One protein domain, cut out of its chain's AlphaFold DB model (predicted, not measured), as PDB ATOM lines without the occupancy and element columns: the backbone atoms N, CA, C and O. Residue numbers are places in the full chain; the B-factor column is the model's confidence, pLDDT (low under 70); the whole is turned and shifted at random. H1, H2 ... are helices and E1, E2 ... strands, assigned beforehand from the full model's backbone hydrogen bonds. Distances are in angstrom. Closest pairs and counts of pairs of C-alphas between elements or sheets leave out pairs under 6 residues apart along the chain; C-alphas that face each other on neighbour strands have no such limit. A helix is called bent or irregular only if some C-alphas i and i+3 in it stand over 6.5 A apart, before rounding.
ATOM      1  N   HIS A 161     255.421 172.930 224.785       78.00
ATOM      2  CA  HIS A 161     254.138 173.472 224.342       78.00
ATOM      3  C   HIS A 161     254.316 174.645 223.364       78.00
ATOM      4  O   HIS A 161     253.668 174.680 222.322       78.00
ATOM      5  N   ASP A 162     255.241 175.565 223.631       82.38
ATOM      6  CA  ASP A 162     255.396 176.749 222.775       82.38
ATOM      7  C   ASP A 162     256.142 176.384 221.485       82.38
ATOM      8  O   ASP A 162     255.881 176.964 220.430       82.38
ATOM      9  N   ASN A 163     256.985 175.344 221.533       82.00
ATOM     10  CA  ASN A 163     257.556 174.726 220.334       82.00
ATOM     11  C   ASN A 163     256.452 174.186 219.418       82.00
ATOM     12  O   ASN A 163     256.485 174.435 218.215       82.00
ATOM     13  N   PHE A 164     255.449 173.494 219.970       85.12
ATOM     14  CA  PHE A 164     254.332 172.962 219.182       85.12
ATOM     15  C   PHE A 164     253.487 174.077 218.563       85.12
ATOM     16  O   PHE A 164     253.101 173.974 217.398       85.12
ATOM     17  N   ASN A 165     253.247 175.165 219.295       88.06
ATOM     18  CA  ASN A 165     252.499 176.306 218.769       88.06
ATOM     19  C   ASN A 165     253.255 177.060 217.668       88.06
ATOM     20  O   ASN A 165     252.622 177.513 216.720       88.06
ATOM     21  N   ARG A 166     254.589 177.153 217.737       88.88
ATOM     22  CA  ARG A 166     255.404 177.826 216.709       88.88
ATOM     23  C   ARG A 166     255.706 176.949 215.493       88.88
ATOM     24  O   ARG A 166     255.723 177.445 214.371       88.88
ATOM     25  N   TYR A 167     255.959 175.656 215.694       89.25
ATOM     26  CA  TYR A 167     256.273 174.722 214.606       89.25
ATOM     27  C   TYR A 167     255.021 174.166 213.915       89.25
ATOM     28  O   TYR A 167     255.035 173.893 212.716       89.25
ATOM     29  N   GLY A 168     253.924 173.987 214.650       91.62
ATOM     30  CA  GLY A 168     252.706 173.369 214.132       91.62
ATOM     31  C   GLY A 168     252.124 174.031 212.874       91.62
ATOM     32  O   GLY A 168     251.811 173.287 211.943       91.62
ATOM     33  N   PRO A 169     252.048 175.374 212.769       92.88
ATOM     34  CA  PRO A 169     251.606 176.047 211.551       92.88
ATOM     35  C   PRO A 169     252.489 175.711 210.351       92.88
ATOM     36  O   PRO A 169     251.975 175.359 209.294       92.88
ATOM     37  N   PHE A 170     253.816 175.749 210.525       91.44
ATOM     38  CA  PHE A 170     254.774 175.382 209.482       91.44
ATOM     39  C   PHE A 170     254.522 173.961 208.980       91.44
ATOM     40  O   PHE A 170     254.401 173.737 207.777       91.44
ATOM     41  N   ARG A 171     254.405 173.004 209.908       91.00
ATOM     42  CA  ARG A 171     254.180 171.599 209.572       91.00
ATOM     43  C   ARG A 171     252.857 171.408 208.841       91.00
ATOM     44  O   ARG A 171     252.828 170.738 207.815       91.00
ATOM     45  N   LEU A 172     251.783 172.018 209.341       92.56
ATOM     46  CA  LEU A 172     250.460 171.925 208.730       92.56
ATOM     47  C   LEU A 172     250.465 172.486 207.303       92.56
ATOM     48  O   LEU A 172     249.920 171.863 206.396       92.56
ATOM     49  N   MET A 173     251.125 173.626 207.090       91.94
ATOM     50  CA  MET A 173     251.283 174.234 205.769       91.94
ATOM     51  C   MET A 173     252.113 173.355 204.833       91.94
ATOM     52  O   MET A 173     251.708 173.122 203.697       91.94
ATOM     53  N   GLN A 174     253.234 172.815 205.311       90.00
ATOM     54  CA  GLN A 174     254.078 171.922 204.521       90.00
ATOM     55  C   GLN A 174     253.321 170.656 204.097       90.00
ATOM     56  O   GLN A 174     253.405 170.257 202.937       90.00
ATOM     57  N   GLU A 175     252.555 170.049 205.006       90.94
ATOM     58  CA  GLU A 175     251.700 168.897 204.698       90.94
ATOM     59  C   GLU A 175     250.565 169.270 203.729       90.94
ATOM     60  O   GLU A 175     250.180 168.453 202.895       90.94
ATOM     61  N   HIS A 176     250.035 170.495 203.807       91.31
ATOM     62  CA  HIS A 176     248.919 170.933 202.970       91.31
ATOM     63  C   HIS A 176     249.332 171.291 201.537       91.31
ATOM     64  O   HIS A 176     248.629 170.913 200.600       91.31
ATOM     65  N   PHE A 177     250.450 171.999 201.367       89.38
ATOM     66  CA  PHE A 177     250.906 172.529 200.076       89.38
ATOM     67  C   PHE A 177     252.060 171.734 199.452       89.38
ATOM     68  O   PHE A 177     252.476 172.037 198.337       89.38
ATOM     69  N   GLY A 178     252.620 170.748 200.162       88.25
ATOM     70  CA  GLY A 178     253.865 170.083 199.759       88.25
ATOM     71  C   GLY A 178     255.114 170.964 199.924       88.25
ATOM     72  O   GLY A 178     256.188 170.617 199.439       88.25
ATOM     73  N   GLY A 179     254.985 172.107 200.601       86.94
ATOM     74  CA  GLY A 179     256.019 173.121 200.785       86.94
ATOM     75  C   GLY A 179     255.458 174.346 201.507       86.94
ATOM     76  O   GLY A 179     254.276 174.390 201.836       86.94
ATOM     77  N   LEU A 180     256.294 175.347 201.778       86.75
ATOM     78  CA  LEU A 180     255.804 176.634 202.273       86.75
ATOM     79  C   LEU A 180     255.437 177.559 201.106       86.75
ATOM     80  O   LEU A 180     256.199 177.623 200.137       86.75
ATOM     81  N   PRO A 181     254.342 178.332 201.208       87.00
ATOM     82  CA  PRO A 181     254.096 179.441 200.293       87.00
ATOM     83  C   PRO A 181     255.247 180.456 200.321       87.00
ATOM     84  O   PRO A 181     255.759 180.790 201.391       87.00
ATOM     85  N   GLU A 182     255.614 180.994 199.157       87.81
ATOM     86  CA  GLU A 182     256.784 181.869 198.980       87.81
ATOM     87  C   GLU A 182     256.792 183.077 199.930       87.81
ATOM     88  O   GLU A 182     257.804 183.369 200.566       87.81
ATOM     89  N   PHE A 183     255.644 183.735 200.113       84.75
ATOM     90  CA  PHE A 183     255.528 184.892 201.006       84.75
ATOM     91  C   PHE A 183     255.717 184.544 202.490       84.75
ATOM     92  O   PHE A 183     256.083 185.414 203.277       84.75
ATOM     93  N   MET A 184     255.490 183.287 202.890       83.38
ATOM     94  CA  MET A 184     255.780 182.825 204.249       83.38
ATOM     95  C   MET A 184     257.229 182.357 204.392       83.38
ATOM     96  O   MET A 184     257.767 182.380 205.498       83.38
ATOM     97  N   SER A 185     257.877 181.953 203.295       82.75
ATOM     98  CA  SER A 185     259.259 181.461 203.302       82.75
ATOM     99  C   SER A 185     260.247 182.478 203.867       82.75
ATOM    100  O   SER A 185     261.201 182.071 204.517       82.75
ATOM    101  N   ALA A 186     260.015 183.785 203.702       79.56
ATOM    102  CA  ALA A 186     260.861 184.812 204.316       79.56
ATOM    103  C   ALA A 186     260.750 184.813 205.854       79.56
ATOM    104  O   ALA A 186     261.758 184.775 206.558       79.56
ATOM    105  N   GLN A 187     259.525 184.784 206.385       76.12
ATOM    106  CA  GLN A 187     259.272 184.807 207.830       76.12
ATOM    107  C   GLN A 187     259.671 183.492 208.509       76.12
ATOM    108  O   GLN A 187     260.303 183.498 209.565       76.12
ATOM    109  N   TYR A 188     259.366 182.353 207.883       82.56
ATOM    110  CA  TYR A 188     259.849 181.060 208.358       82.56
ATOM    111  C   TYR A 188     261.319 180.823 208.035       82.56
ATOM    112  O   TYR A 188     261.914 179.948 208.648       82.56
ATOM    113  N   GLY A 189     261.935 181.576 207.127       82.69
ATOM    114  CA  GLY A 189     263.376 181.531 206.884       82.69
ATOM    115  C   GLY A 189     264.145 181.884 208.155       82.69
ATOM    116  O   GLY A 189     265.026 181.134 208.576       82.69
ATOM    117  N   ASP A 190     263.717 182.950 208.842       83.94
ATOM    118  CA  ASP A 190     264.263 183.321 210.150       83.94
ATOM    119  C   ASP A 190     264.088 182.186 211.165       83.94
ATOM    120  O   ASP A 190     265.060 181.719 211.755       83.94
ATOM    121  N   ILE A 191     262.866 181.678 211.322       84.75
ATOM    122  CA  ILE A 191     262.547 180.655 212.327       84.75
ATOM    123  C   ILE A 191     263.242 179.318 212.026       84.75
ATOM    124  O   ILE A 191     263.839 178.720 212.916       84.75
ATOM    125  N   SER A 192     263.212 178.860 210.776       86.12
ATOM    126  CA  SER A 192     263.776 177.575 210.341       86.12
ATOM    127  C   SER A 192     265.296 177.526 210.406       86.12
ATOM    128  O   SER A 192     265.892 176.449 210.500       86.12
ATOM    129  N   SER A 193     265.937 178.691 210.398       85.94
ATOM    130  CA  SER A 193     267.368 178.792 210.633       85.94
ATOM    131  C   SER A 193     267.743 178.592 212.107       85.94
ATOM    132  O   SER A 193     268.875 178.179 212.369       85.94
ATOM    133  N   ARG A 194     266.816 178.831 213.052       88.62
ATOM    134  CA  ARG A 194     267.069 178.709 214.493       88.62
ATOM    135  C   ARG A 194     267.279 177.259 214.888       88.62
ATOM    136  O   ARG A 194     266.669 176.338 214.339       88.62
ATOM    137  N   LEU A 195     268.148 177.054 215.870       88.50
ATOM    138  CA  LEU A 195     268.570 175.715 216.242       88.50
ATOM    139  C   LEU A 195     267.424 174.875 216.815       88.50
ATOM    140  O   LEU A 195     267.252 173.731 216.394       88.50
ATOM    141  N   TRP A 196     266.604 175.452 217.698       88.44
ATOM    142  CA  TRP A 196     265.452 174.769 218.295       88.44
ATOM    143  C   TRP A 196     264.490 174.217 217.230       88.44
ATOM    144  O   TRP A 196     263.992 173.099 217.355       88.44
ATOM    145  N   PHE A 197     264.280 174.952 216.132       89.00
ATOM    146  CA  PHE A 197     263.403 174.528 215.042       89.00
ATOM    147  C   PHE A 197     264.008 173.352 214.271       89.00
ATOM    148  O   PHE A 197     263.316 172.387 213.939       89.00
ATOM    149  N   LYS A 198     265.321 173.399 214.019       90.56
ATOM    150  CA  LYS A 198     266.059 172.301 213.377       90.56
ATOM    151  C   LYS A 198     266.043 171.043 214.244       90.56
ATOM    152  O   LYS A 198     265.751 169.969 213.723       90.56
ATOM    153  N   LYS A 199     266.264 171.172 215.560       90.44
ATOM    154  CA  LYS A 199     266.103 170.075 216.532       90.44
ATOM    155  C   LYS A 199     264.696 169.483 216.455       90.44
ATOM    156  O   LYS A 199     264.555 168.267 216.365       90.44
ATOM    157  N   TYR A 200     263.670 170.336 216.402       86.94
ATOM    158  CA  TYR A 200     262.274 169.906 216.302       86.94
ATOM    159  C   TYR A 200     262.018 169.055 215.063       86.94
ATOM    160  O   TYR A 200     261.632 167.889 215.159       86.94
ATOM    161  N   ARG A 201     262.302 169.622 213.887       87.19
ATOM    162  CA  ARG A 201     262.149 168.941 212.599       87.19
ATOM    163  C   ARG A 201     262.921 167.625 212.574       87.19
ATOM    164  O   ARG A 201     262.414 166.615 212.081       87.19
ATOM    165  N   PHE A 202     264.133 167.629 213.125       90.00
ATOM    166  CA  PHE A 202     264.997 166.462 213.185       90.00
ATOM    167  C   PHE A 202     264.419 165.344 214.066       90.00
ATOM    168  O   PHE A 202     264.512 164.169 213.701       90.00
ATOM    169  N   LEU A 203     263.804 165.678 215.202       86.31
ATOM    170  CA  LEU A 203     263.194 164.701 216.104       86.31
ATOM    171  C   LEU A 203     261.871 164.142 215.553       86.31
ATOM    172  O   LEU A 203     261.649 162.931 215.639       86.31
ATOM    173  N   GLU A 204     261.051 164.973 214.907       80.75
ATOM    174  CA  GLU A 204     259.716 164.590 214.418       80.75
ATOM    175  C   GLU A 204     259.709 163.730 213.151       80.75
ATOM    176  O   GLU A 204     258.831 162.886 212.980       80.75
ATOM    177  N   SER A 205     260.694 163.873 212.259       67.94
ATOM    178  CA  SER A 205     260.679 163.249 210.918       67.94
ATOM    179  C   SER A 205     260.736 161.696 210.907       67.94
ATOM    180  O   SER A 205     260.970 161.086 209.874       67.94
ATOM    181  N   ASN A 206     260.625 161.040 212.070       56.28
ATOM    182  CA  ASN A 206     260.670 159.582 212.272       56.28
ATOM    183  C   ASN A 206     259.399 159.034 212.956       56.28
ATOM    184  O   ASN A 206     259.310 157.831 213.177       56.28
ATOM    185  N   GLY A 207     258.454 159.899 213.345       52.66
ATOM    186  CA  GLY A 207     257.343 159.531 214.228       52.66
ATOM    187  C   GLY A 207     256.031 159.168 213.539       52.66
ATOM    188  O   GLY A 207     255.135 158.657 214.202       52.66
ATOM    189  N   ILE A 208     255.887 159.401 212.234       51.34
ATOM    190  CA  ILE A 208     254.596 159.215 211.566       51.34
ATOM    191  C   ILE A 208     254.732 158.119 210.524       51.34
ATOM    192  O   ILE A 208     254.837 158.363 209.326       51.34
ATOM    193  N   HIS A 236     247.066 182.467 217.737       94.75
ATOM    194  CA  HIS A 236     246.602 182.280 216.364       94.75
ATOM    195  C   HIS A 236     247.494 182.974 215.304       94.75
ATOM    196  O   HIS A 236     247.646 182.477 214.179       94.75
ATOM    197  N   ARG A 237     248.139 184.098 215.672       93.62
ATOM    198  CA  ARG A 237     249.031 184.910 214.814       93.62
ATOM    199  C   ARG A 237     250.375 184.255 214.502       93.62
ATOM    200  O   ARG A 237     251.046 184.688 213.569       93.62
ATOM    201  N   LEU A 238     250.741 183.168 215.188       91.06
ATOM    202  CA  LEU A 238     251.931 182.367 214.856       91.06
ATOM    203  C   LEU A 238     251.818 181.642 213.500       91.06
ATOM    204  O   LEU A 238     252.717 180.902 213.113       91.06
ATOM    205  N   GLY A 239     250.715 181.849 212.777       92.81
ATOM    206  CA  GLY A 239     250.440 181.278 211.464       92.81
ATOM    207  C   GLY A 239     249.267 180.302 211.471       92.81
ATOM    208  O   GLY A 239     248.852 179.861 210.401       92.81
ATOM    209  N   TRP A 240     248.703 179.981 212.640       95.50
ATOM    210  CA  TRP A 240     247.597 179.032 212.757       95.50
ATOM    211  C   TRP A 240     246.326 179.500 212.061       95.50
ATOM    212  O   TRP A 240     245.739 178.710 211.324       95.50
ATOM    213  N   SER A 241     245.909 180.762 212.236       96.62
ATOM    214  CA  SER A 241     244.690 181.253 211.569       96.62
ATOM    215  C   SER A 241     244.805 181.133 210.064       96.62
ATOM    216  O   SER A 241     243.859 180.704 209.417       96.62
ATOM    217  N   PHE A 242     245.974 181.464 209.513       95.81
ATOM    218  CA  PHE A 242     246.212 181.344 208.084       95.81
ATOM    219  C   PHE A 242     246.231 179.883 207.638       95.81
ATOM    220  O   PHE A 242     245.547 179.540 206.682       95.81
ATOM    221  N   ALA A 243     246.930 179.005 208.360       95.81
ATOM    222  CA  ALA A 243     246.994 177.590 208.007       95.81
ATOM    223  C   ALA A 243     245.617 176.908 208.037       95.81
ATOM    224  O   ALA A 243     245.248 176.195 207.101       95.81
ATOM    225  N   LEU A 244     244.822 177.170 209.079       97.19
ATOM    226  CA  LEU A 244     243.455 176.662 209.198       97.19
ATOM    227  C   LEU A 244     242.511 177.318 208.183       97.19
ATOM    228  O   LEU A 244     241.686 176.623 207.589       97.19
ATOM    229  N   TYR A 245     242.643 178.626 207.938       97.00
ATOM    230  CA  TYR A 245     241.884 179.317 206.897       97.00
ATOM    231  C   TYR A 245     242.151 178.706 205.530       97.00
ATOM    232  O   TYR A 245     241.198 178.379 204.826       97.00
ATOM    233  N   SER A 246     243.414 178.509 205.163       95.00
ATOM    234  CA  SER A 246     243.776 177.931 203.877       95.00
ATOM    235  C   SER A 246     243.255 176.515 203.719       95.00
ATOM    236  O   SER A 246     242.674 176.195 202.682       95.00
ATOM    237  N   LEU A 247     243.332 175.714 204.783       95.25
ATOM    238  CA  LEU A 247     242.766 174.374 204.795       95.25
ATOM    239  C   LEU A 247     241.240 174.370 204.582       95.25
ATOM    240  O   LEU A 247     240.729 173.547 203.827       95.25
ATOM    241  N   ILE A 248     240.501 175.265 205.249       94.62
ATOM    242  CA  ILE A 248     239.025 175.279 205.240       94.62
ATOM    243  C   ILE A 248     238.454 175.982 204.003       94.62
ATOM    244  O   ILE A 248     237.432 175.570 203.443       94.62
ATOM    245  N   SER A 249     239.069 177.086 203.594       92.75
ATOM    246  CA  SER A 249     238.600 177.899 202.473       92.75
ATOM    247  C   SER A 249     239.086 177.368 201.127       92.75
ATOM    248  O   SER A 249     238.378 177.549 200.133       92.75
ATOM    249  N   GLY A 250     240.244 176.698 201.109       90.88
ATOM    250  CA  GLY A 250     241.002 176.382 199.902       90.88
ATOM    251  C   GLY A 250     241.778 177.579 199.336       90.88
ATOM    252  O   GLY A 250     242.317 177.465 198.240       90.88
ATOM    253  N   ASN A 251     241.811 178.720 200.039       89.56
ATOM    254  CA  ASN A 251     242.487 179.944 199.615       89.56
ATOM    255  C   ASN A 251     243.821 180.131 200.362       89.56
ATOM    256  O   ASN A 251     243.879 180.101 201.591       89.56
ATOM    257  N   SER A 252     244.900 180.359 199.618       87.81
ATOM    258  CA  SER A 252     246.254 180.563 200.143       87.81
ATOM    259  C   SER A 252     246.874 181.903 199.739       87.81
ATOM    260  O   SER A 252     248.100 182.028 199.723       87.81
ATOM    261  N   ASP A 253     246.062 182.895 199.381       89.00
ATOM    262  CA  ASP A 253     246.546 184.192 198.918       89.00
ATOM    263  C   ASP A 253     247.221 184.977 200.051       89.00
ATOM    264  O   ASP A 253     246.747 185.033 201.192       89.00
ATOM    265  N   GLN A 254     248.315 185.664 199.712       87.69
ATOM    266  CA  GLN A 254     249.092 186.479 200.651       87.69
ATOM    267  C   GLN A 254     248.259 187.587 201.320       87.69
ATOM    268  O   GLN A 254     248.518 187.948 202.470       87.69
ATOM    269  N   SER A 255     247.252 188.126 200.628       87.88
ATOM    270  CA  SER A 255     246.363 189.160 201.174       87.88
ATOM    271  C   SER A 255     245.637 188.682 202.435       87.88
ATOM    272  O   SER A 255     245.511 189.437 203.396       87.88
ATOM    273  N   HIS A 256     245.233 187.409 202.488       88.00
ATOM    274  CA  HIS A 256     244.596 186.822 203.667       88.00
ATOM    275  C   HIS A 256     245.582 186.587 204.809       88.00
ATOM    276  O   HIS A 256     245.209 186.730 205.971       88.00
ATOM    277  N   TYR A 257     246.846 186.287 204.504       87.88
ATOM    278  CA  TYR A 257     247.878 186.193 205.533       87.88
ATOM    279  C   TYR A 257     248.037 187.516 206.290       87.88
ATOM    280  O   TYR A 257     248.060 187.515 207.519       87.88
ATOM    281  N   GLN A 258     248.070 188.637 205.563       87.25
ATOM    282  CA  GLN A 258     248.184 189.977 206.149       87.25
ATOM    283  C   GLN A 258     246.986 190.337 207.034       87.25
ATOM    284  O   GLN A 258     247.180 190.942 208.083       87.25
ATOM    285  N   VAL A 259     245.769 189.911 206.668       89.62
ATOM    286  CA  VAL A 259     244.564 190.110 207.499       89.62
ATOM    287  C   VAL A 259     244.741 189.502 208.893       89.62
ATOM    288  O   VAL A 259     244.367 190.120 209.882       89.62
ATOM    289  N   PHE A 260     245.364 188.326 209.003       90.75
ATOM    290  CA  PHE A 260     245.600 187.679 210.299       90.75
ATOM    291  C   PHE A 260     246.777 188.256 211.095       90.75
ATOM    292  O   PHE A 260     246.977 187.849 212.237       90.75
ATOM    293  N   GLN A 261     247.539 189.191 210.521       88.19
ATOM    294  CA  GLN A 261     248.574 189.941 211.239       88.19
ATOM    295  C   GLN A 261     248.023 191.212 211.909       88.19
ATOM    296  O   GLN A 261     248.769 191.897 212.605       88.19
ATOM    297  N   ASP A 262     246.734 191.531 211.727       89.50
ATOM    298  CA  ASP A 262     246.084 192.649 212.414       89.50
ATOM    299  C   ASP A 262     246.118 192.453 213.945       89.50
ATOM    300  O   ASP A 262     245.971 191.345 214.467       89.50
ATOM    301  N   SER A 263     246.317 193.551 214.671       89.88
ATOM    302  CA  SER A 263     246.287 193.612 216.136       89.88
ATOM    303  C   SER A 263     244.883 193.505 216.744       89.88
ATOM    304  O   SER A 263     244.762 193.373 217.959       89.88
ATOM    305  N   ALA A 264     243.822 193.577 215.935       93.31
ATOM    306  CA  ALA A 264     242.451 193.405 216.396       93.31
ATOM    307  C   ALA A 264     242.244 192.016 217.013       93.31
ATOM    308  O   ALA A 264     242.687 191.010 216.460       93.31
ATOM    309  N   SER A 265     241.530 191.962 218.135       93.19
ATOM    310  CA  SER A 265     241.269 190.715 218.858       93.19
ATOM    311  C   SER A 265     240.269 189.789 218.170       93.19
ATOM    312  O   SER A 265     240.280 188.582 218.394       93.19
ATOM    313  N   VAL A 266     239.411 190.347 217.310       96.19
ATOM    314  CA  VAL A 266     238.461 189.613 216.469       96.19
ATOM    315  C   VAL A 266     238.730 189.964 215.013       96.19
ATOM    316  O   VAL A 266     238.498 191.091 214.579       96.19
ATOM    317  N   ILE A 267     239.183 188.981 214.240       96.44
ATOM    318  CA  ILE A 267     239.572 189.152 212.839       96.44
ATOM    319  C   ILE A 267     238.684 188.266 211.981       96.44
ATOM    320  O   ILE A 267     238.599 187.065 212.218       96.44
ATOM    321  N   SER A 268     238.036 188.825 210.963       95.69
ATOM    322  CA  SER A 268     237.265 188.045 209.989       95.69
ATOM    323  C   SER A 268     237.830 188.212 208.590       95.69
ATOM    324  O   SER A 268     238.222 189.307 208.192       95.69
ATOM    325  N   THR A 269     237.851 187.126 207.827       94.69
ATOM    326  CA  THR A 269     238.257 187.157 206.422       94.69
ATOM    327  C   THR A 269     237.222 187.885 205.567       94.69
ATOM    328  O   THR A 269     236.032 187.914 205.888       94.69
ATOM    329  N   SER A 270     237.656 188.466 204.446       92.06
ATOM    330  CA  SER A 270     236.782 189.224 203.535       92.06
ATOM    331  C   SER A 270     235.655 188.378 202.930       92.06
ATOM    332  O   SER A 270     234.559 188.881 202.696       92.06
ATOM    333  N   ASP A 271     235.883 187.076 202.744       92.31
ATOM    334  CA  ASP A 271     234.870 186.104 202.309       92.31
ATOM    335  C   ASP A 271     233.901 185.680 203.434       92.31
ATOM    336  O   ASP A 271     232.958 184.920 203.197       92.31
ATOM    337  N   SER A 272     234.116 186.160 204.666       92.69
ATOM    338  CA  SER A 272     233.347 185.810 205.866       92.69
ATOM    339  C   SER A 272     233.276 184.302 206.153       92.69
ATOM    340  O   SER A 272     232.313 183.836 206.778       92.69
ATOM    341  N   ARG A 273     234.253 183.522 205.667       93.69
ATOM    342  CA  ARG A 273     234.343 182.072 205.908       93.69
ATOM    343  C   ARG A 273     235.121 181.723 207.165       93.69
ATOM    344  O   ARG A 273     234.959 180.613 207.668       93.69
ATOM    345  N   PHE A 274     235.929 182.635 207.688       97.12
ATOM    346  CA  PHE A 274     236.756 182.362 208.853       97.12
ATOM    347  C   PHE A 274     236.837 183.584 209.757       97.12
ATOM    348  O   PHE A 274     237.123 184.692 209.302       97.12
ATOM    349  N   THR A 275     236.586 183.371 211.045       97.62
ATOM    350  CA  THR A 275     236.794 184.373 212.090       97.62
ATOM    351  C   THR A 275     237.784 183.813 213.098       97.62
ATOM    352  O   THR A 275     237.627 182.677 213.530       97.62
ATOM    353  N   SER A 276     238.786 184.603 213.468       97.88
ATOM    354  CA  SER A 276     239.764 184.299 214.510       97.88
ATOM    355  C   SER A 276     239.521 185.205 215.713       97.88
ATOM    356  O   SER A 276     239.270 186.397 215.526       97.88
ATOM    357  N   ILE A 277     239.605 184.654 216.921       97.94
ATOM    358  CA  ILE A 277     239.523 185.385 218.189       97.94
ATOM    359  C   ILE A 277     240.739 185.030 219.043       97.94
ATOM    360  O   ILE A 277     241.056 183.850 219.175       97.94
ATOM    361  N   ASP A 278     241.399 186.031 219.623       95.94
ATOM    362  CA  ASP A 278     242.666 185.850 220.346       95.94
ATOM    363  C   ASP A 278     242.561 185.833 221.873       95.94
ATOM    364  O   ASP A 278     243.564 185.694 222.567       95.94
TER     365      ASP A 278
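Overview. This is residues 161 to 208 and 236 to 278 of the 690 residues of the protein "Response regulatory domain-containing protein" of Nitrospiraceae bacterium (UniProt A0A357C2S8). A small antiparallel hairpin, E1 and E2, makes one end of an elongated row of parts; H4 and H5 come next, H1 runs beside H4 in the middle, and H3 lies at the other end. H2 is loosely placed near H1, H3 and H5, and residues 202 to 208, of which 202 to 204 belong to H3, stick out. The printed part has 91 residues, with five named helices and then two named strands, and is mostly helix. It is compact, with a radius of gyration of the C-alphas of 13.5 A, and spans 38 by 24 by 23 A.

Arrangement. E1, residues 266 to 268, and E2, residues 274 to 277, form an antiparallel hairpin; N 267 and O 276 are 2.9 A apart, within hydrogen-bond range. The closest C-alphas of E2 and H4, residues 240 to 249, are those of Phe 274 and Tyr 245, 6.3 A apart. H5, residues 254 to 259, is close to H4 but not clearly touching, Tyr 257 to Phe 242 being 5.7 A between C-alphas. H1, residues 161 to 177, touches H4 at a shallow tilt of 30 degrees, the same way, closest at the C-alphas of Pro 169 and Trp 240, 5.1 A. With residues 163 to 167 alone, H1 touches H3, residues 195 to 204, at a steep tilt of 65 degrees; the C-alphas of Tyr 167 and Phe 197 are closest, 7.1 A apart. H2, residues 182 to 193, is close to H1 but not clearly touching, with the C-alphas of Tyr 188 and Phe 170 closest at 7.7 A. Every O i to N i+4 pair is within hydrogen-bond range in H3, H4 and H5, against 11 of 13 in H1 and 4 of 8 in H2.

Along the chain. E2 is 10.2 A long and ends at C-alpha 277, (239.523, 185.385, 218.189). H1 begins at C-alpha 161, (254.138, 173.472, 224.342), and is 24.5 A long; it has a kink of 34 degrees near residue 168 and is only just irregular, C-alphas 166 and 169 being 6.6 A apart. H2 is 16.0 A long, H3 14.3 A and H4 13.7 A.

Size, cuts and confidence. The C-alphas of Asn 206 and Ser 270 are the two farthest apart, 39.1 A. Residues 209 to 235 are not printed, and C-alphas 208 and 236 are 24.9 A apart across this cut. Of the links that are printed whole, none is long. Residues 205 to 208 are under 70 in pLDDT.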